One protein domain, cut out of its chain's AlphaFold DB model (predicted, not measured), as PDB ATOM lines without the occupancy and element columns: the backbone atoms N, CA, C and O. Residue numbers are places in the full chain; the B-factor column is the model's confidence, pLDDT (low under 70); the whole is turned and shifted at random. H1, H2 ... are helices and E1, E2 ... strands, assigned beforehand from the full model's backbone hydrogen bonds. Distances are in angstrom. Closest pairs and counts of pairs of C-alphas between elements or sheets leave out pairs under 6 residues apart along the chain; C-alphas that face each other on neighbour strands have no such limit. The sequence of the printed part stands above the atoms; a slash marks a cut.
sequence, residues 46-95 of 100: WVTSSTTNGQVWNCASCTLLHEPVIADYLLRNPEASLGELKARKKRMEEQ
ATOM      1  N   TRP A  46     167.648 209.958 147.574       96.25
ATOM      2  CA  TRP A  46     167.602 210.526 146.228       96.25
ATOM      3  C   TRP A  46     167.067 211.959 146.267       96.25
ATOM      4  O   TRP A  46     166.022 212.224 146.858       96.25
ATOM      5  N   VAL A  47     167.763 212.883 145.608       94.75
ATOM      6  CA  VAL A  47     167.338 214.278 145.438       94.75
ATOM      7  C   VAL A  47     167.040 214.564 143.974       94.75
ATOM      8  O   VAL A  47     167.743 214.095 143.079       94.75
ATOM      9  N   THR A  48     165.995 215.345 143.712       93.38
ATOM     10  CA  THR A  48     165.711 215.836 142.359       93.38
ATOM     11  C   THR A  48     166.752 216.879 141.985       93.38
ATOM     12  O   THR A  48     166.908 217.883 142.679       93.38
ATOM     13  N   SER A  49     167.461 216.655 140.883       87.12
ATOM     14  CA  SER A  49     168.407 217.639 140.377       87.12
ATOM     15  C   SER A  49     167.663 218.754 139.652       87.12
ATOM     16  O   SER A  49     166.792 218.519 138.820       87.12
ATOM     17  N   SER A  50     168.010 219.998 139.974       80.19
ATOM     18  CA  SER A  50     167.467 221.180 139.294       80.19
ATOM     19  C   SER A  50     168.099 221.386 137.912       80.19
ATOM     20  O   SER A  50     167.564 222.122 137.091       80.19
ATOM     21  N   THR A  51     169.261 220.769 137.670       79.81
ATOM     22  CA  THR A  51     170.100 220.988 136.478       79.81
ATOM     23  C   THR A  51     170.041 219.817 135.503       79.81
ATOM     24  O   THR A  51     170.131 219.999 134.292       79.81
ATOM     25  N   THR A  52     169.872 218.604 136.020       73.19
ATOM     26  CA  THR A  52     169.622 217.393 135.241       73.19
ATOM     27  C   THR A  52     168.193 216.965 135.520       73.19
ATOM     28  O   THR A  52     167.811 216.855 136.674       73.19
ATOM     29  N   ASN A  53     167.390 216.735 134.482       78.38
ATOM     30  CA  ASN A  53     165.980 216.349 134.607       78.38
ATOM     31  C   ASN A  53     165.841 214.892 135.116       78.38
ATOM     32  O   ASN A  53     165.358 214.017 134.401       78.38
ATOM     33  N   GLY A  54     166.358 214.613 136.317       88.44
ATOM     34  CA  GLY A  54     166.534 213.291 136.915       88.44
ATOM     35  C   GLY A  54     166.959 213.361 138.388       88.44
ATOM     36  O   GLY A  54     167.102 214.440 138.966       88.44
ATOM     37  N   GLN A  55     167.142 212.196 139.010       93.56
ATOM     38  CA  GLN A  55     167.527 212.084 140.420       93.56
ATOM     39  C   GLN A  55     169.037 211.894 140.585       93.56
ATOM     40  O   GLN A  55     169.695 211.258 139.763       93.56
ATOM     41  N   VAL A  56     169.577 212.432 141.677       93.88
ATOM     42  CA  VAL A  56     170.974 212.275 142.095       93.88
ATOM     43  C   VAL A  56     170.997 211.700 143.505       93.88
ATOM     44  O   VAL A  56     170.147 212.024 144.331       93.88
ATOM     45  N   TRP A  57     171.950 210.816 143.778       95.44
ATOM     46  CA  TRP A  57     172.120 210.236 145.105       95.44
ATOM     47  C   TRP A  57     172.792 211.247 146.037       95.44
ATOM     48  O   TRP A  57     173.856 211.770 145.720       95.44
ATOM     49  N   ASN A  58     172.195 211.509 147.197       93.25
ATOM     50  CA  ASN A  58     172.761 212.364 148.233       93.25
ATOM     51  C   ASN A  58     173.064 211.541 149.491       93.25
ATOM     52  O   ASN A  58     172.163 211.200 150.256       93.25
ATOM     53  N   CYS A  59     174.345 211.259 149.731       92.75
ATOM     54  CA  CYS A  59     174.825 210.622 150.961       92.75
ATOM     55  C   CYS A  59     175.682 211.553 151.828       92.75
ATOM     56  O   CYS A  59     176.508 211.072 152.603       92.75
ATOM     57  N   ALA A  60     175.519 212.875 151.710       88.19
ATOM     58  CA  ALA A  60     176.332 213.847 152.449       88.19
ATOM     59  C   ALA A  60     176.211 213.720 153.982       88.19
ATOM     60  O   ALA A  60     177.103 214.146 154.705       88.19
ATOM     61  N   SER A  61     175.132 213.113 154.487       87.50
ATOM     62  CA  SER A  61     174.921 212.839 155.915       87.50
ATOM     63  C   SER A  61     175.418 211.456 156.371       87.50
ATOM     64  O   SER A  61     175.182 211.071 157.514       87.50
ATOM     65  N   CYS A  62     176.053 210.668 155.497       91.44
ATOM     66  CA  CYS A  62     176.539 209.331 155.834       91.44
ATOM     67  C   CYS A  62     177.803 209.389 156.702       91.44
ATOM     68  O   CYS A  62     178.851 209.855 156.256       91.44
ATOM     69  N   THR A  63     177.753 208.813 157.904       91.25
ATOM     70  CA  THR A  63     178.921 208.741 158.799       91.25
ATOM     71  C   THR A  63     179.650 207.398 158.767       91.25
ATOM     72  O   THR A  63     180.711 207.283 159.366       91.25
ATOM     73  N   LEU A  64     179.127 206.388 158.057       94.75
ATOM     74  CA  LEU A  64     179.609 205.001 158.148       94.75
ATOM     75  C   LEU A  64     181.125 204.874 157.933       94.75
ATOM     76  O   LEU A  64     181.796 204.244 158.737       94.75
ATOM     77  N   LEU A  65     181.661 205.476 156.870       92.50
ATOM     78  CA  LEU A  65     183.097 205.429 156.560       92.50
ATOM     79  C   LEU A  65     183.913 206.555 157.206       92.50
ATOM     80  O   LEU A  65     185.128 206.588 157.054       92.50
ATOM     81  N   HIS A  66     183.246 207.452 157.928       88.38
ATOM     82  CA  HIS A  66     183.875 208.520 158.698       88.38
ATOM     83  C   HIS A  66     184.133 208.087 160.152       88.38
ATOM     84  O   HIS A  66     184.810 208.789 160.897       88.38
ATOM     85  N   GLU A  67     183.640 206.916 160.566       91.12
ATOM     86  CA  GLU A  67     183.951 206.313 161.861       91.12
ATOM     87  C   GLU A  67     185.312 205.595 161.821       91.12
ATOM     88  O   GLU A  67     185.474 204.666 161.020       91.12
ATOM     89  N   PRO A  68     186.270 205.934 162.716       90.12
ATOM     90  CA  PRO A  68     187.605 205.327 162.771       90.12
ATOM     91  C   PRO A  68     187.642 203.816 162.618       90.12
ATOM     92  O   PRO A  68     188.289 203.283 161.721       90.12
ATOM     93  N   VAL A  69     186.855 203.121 163.430       92.94
ATOM     94  CA  VAL A  69     186.871 201.659 163.467       92.94
ATOM     95  C   VAL A  69     186.356 201.034 162.167       92.94
ATOM     96  O   VAL A  69     186.788 199.936 161.809       92.94
ATOM     97  N   ILE A  70     185.438 201.700 161.463       95.88
ATOM     98  CA  ILE A  70     184.884 201.208 160.198       95.88
ATOM     99  C   ILE A  70     185.834 201.526 159.040       95.88
ATOM    100  O   ILE A  70     186.107 200.638 158.231       95.88
ATOM    101  N   ALA A  71     186.391 202.738 158.989       92.75
ATOM    102  CA  ALA A  71     187.388 203.118 157.988       92.75
ATOM    103  C   ALA A  71     188.624 202.207 158.057       92.75
ATOM    104  O   ALA A  71     189.032 201.619 157.057       92.75
ATOM    105  N   ASP A  72     189.161 201.991 159.259       94.00
ATOM    106  CA  ASP A  72     190.322 201.125 159.473       94.00
ATOM    107  C   ASP A  72     190.016 199.655 159.158       94.00
ATOM    108  O   ASP A  72     190.914 198.867 158.853       94.00
ATOM    109  N   TYR A  73     188.751 199.242 159.273       96.19
ATOM    110  CA  TYR A  73     188.329 197.915 158.843       96.19
ATOM    111  C   TYR A  73     188.351 197.799 157.319       96.19
ATOM    112  O   TYR A  73     188.928 196.841 156.811       96.19
ATOM    113  N   LEU A  74     187.795 198.775 156.598       95.81
ATOM    114  CA  LEU A  74     187.794 198.777 155.133       95.81
ATOM    115  C   LEU A  74     189.213 198.876 154.553       95.81
ATOM    116  O   LEU A  74     189.525 198.178 153.597       95.81
ATOM    117  N   LEU A  75     190.107 199.659 155.166       91.88
ATOM    118  CA  LEU A  75     191.519 199.719 154.762       91.88
ATOM    119  C   LEU A  75     192.224 198.357 154.854       91.88
ATOM    120  O   LEU A  75     193.076 198.046 154.026       91.88
ATOM    121  N   ARG A  76     191.877 197.544 155.859       96.50
ATOM    122  CA  ARG A  76     192.443 196.197 156.052       96.50
ATOM    123  C   ARG A  76     191.755 195.117 155.218       96.50
ATOM    124  O   ARG A  76     192.364 194.078 154.996       96.50
ATOM    125  N   ASN A  77     190.513 195.352 154.806       97.00
ATOM    126  CA  ASN A  77     189.667 194.402 154.083       97.00
ATOM    127  C   ASN A  77     189.021 195.144 152.898       97.00
ATOM    128  O   ASN A  77     187.835 195.477 152.961       97.00
ATOM    129  N   PRO A  78     189.791 195.494 151.852       94.75
ATOM    130  CA  PRO A  78     189.305 196.325 150.746       94.75
ATOM    131  C   PRO A  78     188.148 195.688 149.958       94.75
ATOM    132  O   PRO A  78     187.401 196.392 149.283       94.75
ATOM    133  N   GLU A  79     187.975 194.370 150.050       95.25
ATOM    134  CA  GLU A  79     186.858 193.609 149.487       95.25
ATOM    135  C   GLU A  79     185.569 193.646 150.327       95.25
ATOM    136  O   GLU A  79     184.537 193.137 149.880       95.25
ATOM    137  N   ALA A  80     185.602 194.230 151.531       97.44
ATOM    138  CA  ALA A  80     184.447 194.284 152.418       97.44
ATOM    139  C   ALA A  80     183.268 195.012 151.755       97.44
ATOM    140  O   ALA A  80     183.373 196.140 151.265       97.44
ATOM    141  N   SER A  81     182.102 194.368 151.777       97.75
ATOM    142  CA  SER A  81     180.886 194.932 151.188       97.75
ATOM    143  C   SER A  81     180.260 196.012 152.075       97.75
ATOM    144  O   SER A  81     180.399 195.998 153.300       97.75
ATOM    145  N   LEU A  82     179.450 196.898 151.484       97.12
ATOM    146  CA  LEU A  82     178.687 197.897 152.243       97.12
ATOM    147  C   LEU A  82     177.820 197.259 153.344       97.12
ATOM    148  O   LEU A  82     177.747 197.770 154.463       97.12
ATOM    149  N   GLY A  83     177.190 196.118 153.050       98.06
ATOM    150  CA  GLY A  83     176.366 195.385 154.013       98.06
ATOM    151  C   GLY A  83     177.166 194.866 155.209       98.06
ATOM    152  O   GLY A  83     176.702 194.936 156.347       98.06
ATOM    153  N   GLU A  84     178.393 194.410 154.971       98.12
ATOM    154  CA  GLU A  84     179.301 193.952 156.021       98.12
ATOM    155  C   GLU A  84     179.714 195.089 156.961       98.12
ATOM    156  O   GLU A  84     179.644 194.936 158.185       98.12
ATOM    157  N   LEU A  85     180.069 196.251 156.403       97.94
ATOM    158  CA  LEU A  85     180.429 197.440 157.177       97.94
ATOM    159  C   LEU A  85     179.261 197.916 158.048       97.94
ATOM    160  O   LEU A  85     179.434 198.167 159.243       97.94
ATOM    161  N   LYS A  86     178.044 197.959 157.490       97.50
ATOM    162  CA  LYS A  86     176.822 198.284 158.245       97.50
ATOM    163  C   LYS A  86     176.565 197.287 159.374       97.50
ATOM    164  O   LYS A  86     176.253 197.690 160.493       97.50
ATOM    165  N   ALA A  87     176.706 195.989 159.101       97.00
ATOM    166  CA  ALA A  87     176.525 194.956 160.114       97.00
ATOM    167  C   ALA A  87     177.559 195.089 161.240       97.00
ATOM    168  O   ALA A  87     177.233 194.889 162.410       97.00
ATOM    169  N   ARG A  88     178.801 195.458 160.904       96.31
ATOM    170  CA  ARG A  88     179.855 195.735 161.884       96.31
ATOM    171  C   ARG A  88     179.506 196.931 162.767       96.31
ATOM    172  O   ARG A  88     179.575 196.783 163.984       96.31
ATOM    173  N   LYS A  89     179.080 198.053 162.178       94.69
ATOM    174  CA  LYS A  89     178.632 199.240 162.922       94.69
ATOM    175  C   LYS A  89     177.497 198.901 163.890       94.69
ATOM    176  O   LYS A  89     177.626 199.137 165.086       94.69
ATOM    177  N   LYS A  90     176.448 198.228 163.404       94.56
ATOM    178  CA  LYS A  90     175.303 197.817 164.231       94.56
ATOM    179  C   LYS A  90     175.728 196.972 165.440       94.56
ATOM    180  O   LYS A  90     175.318 197.252 166.562       94.56
ATOM    181  N   ARG A  91     176.607 195.981 165.236       94.06
ATOM    182  CA  ARG A  91     177.136 195.155 166.337       94.06
ATOM    183  C   ARG A  91     177.889 195.982 167.378       94.06
ATOM    184  O   ARG A  91     177.840 195.643 168.556       94.06
ATOM    185  N   MET A  92     178.622 197.014 166.963       90.19
ATOM    186  CA  MET A  92     179.349 197.890 167.887       90.19
ATOM    187  C   MET A  92     178.397 198.772 168.699       90.19
ATOM    188  O   MET A  92     178.581 198.908 169.905       90.19
ATOM    189  N   GLU A  93     177.355 199.318 168.069       89.50
ATOM    190  CA  GLU A  93     176.320 200.114 168.742       89.50
ATOM    191  C   GLU A  93     175.558 199.288 169.795       89.50
ATOM    192  O   GLU A  93     175.294 199.765 170.900       89.50
ATOM    193  N   GLU A  94     175.250 198.025 169.487       89.12
ATOM    194  CA  GLU A  94     174.592 197.082 170.405       89.12
ATOM    195  C   GLU A  94     175.475 196.724 171.615       89.12
ATOM    196  O   GLU A  94     174.995 196.665 172.751       89.12
ATOM    197  N   GLN A  95     176.779 196.539 171.392       82.62
ATOM    198  CA  GLN A  95     177.756 196.285 172.457       82.62
ATOM    199  C   GLN A  95     177.995 197.526 173.334       82.62
ATOM    200  O   GLN A  95     178.103 197.398 174.551       82.62
TER     201      GLN A  95
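What this domain is: This is residues 46 to 95 of the 100 residues of the protein "zf-like domain-containing protein" of Methanomicrobiales archaeon (UniProt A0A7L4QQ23). This is a two-lobed, drawn-out model: a small hairpin of two strands, E1 and E2, makes one end of the longest axis, and a hairpin of two helices, H1 and H2, makes the other, with residues 59 to 67 strung between them. The helices are splayed at 40 degrees, and residues 75 to 81, at their turn, stand free. The printed part has 50 residues, with two named strands followed by two named helices; the sheet is antiparallel, order E1 - E2, and the class is mixed, helices and strands. The whole is only just loose, close to extended, with a radius of gyration of the C-alphas of 14.5 A and spans of 42 by 24 by 17 A.

How they stand to each other: Look first at E1, residues 46 to 48, and E2, residues 55 to 58, an antiparallel hairpin whose directions stand at 131 degrees. There you find N 47 and O 56 within hydrogen-bond range at 2.8 A, and N 56 and O 47 also at 2.8 A. Move on to H1, residues 68 to 76, and H2, residues 82 to 95, which touch and form a helical hairpin; the closest C-alphas, of Ile 70 and Leu 85, are 6.6 A apart. H2 touches H1 with residues 85 to 89 alone. They run opposite ways at a steep tilt of 40 degrees. Every O i to N i+4 pair is within hydrogen-bond range in H1 and H2. E1 is apart from both helices, and E2 is apart from H2.

Where its parts are: Find C-alpha 46 at (167.602, 210.526, 146.228), where E1 begins; E2 is 9.4 A long. H1 starts at C-alpha 68, (187.605, 205.327, 162.771), and runs 12.3 A. H2 runs 20.3 A to C-alpha 95 at (177.756, 196.285, 172.457).

The domain as a whole: The two C-alphas farthest apart, of Asn 53 and Gln 95, are 44.4 A from each other. The printed part has no cut; the link from H1 to H2 is tight, and the other two are short. Mean pLDDT of the printed part is 92.2, and no printed residue is under 70.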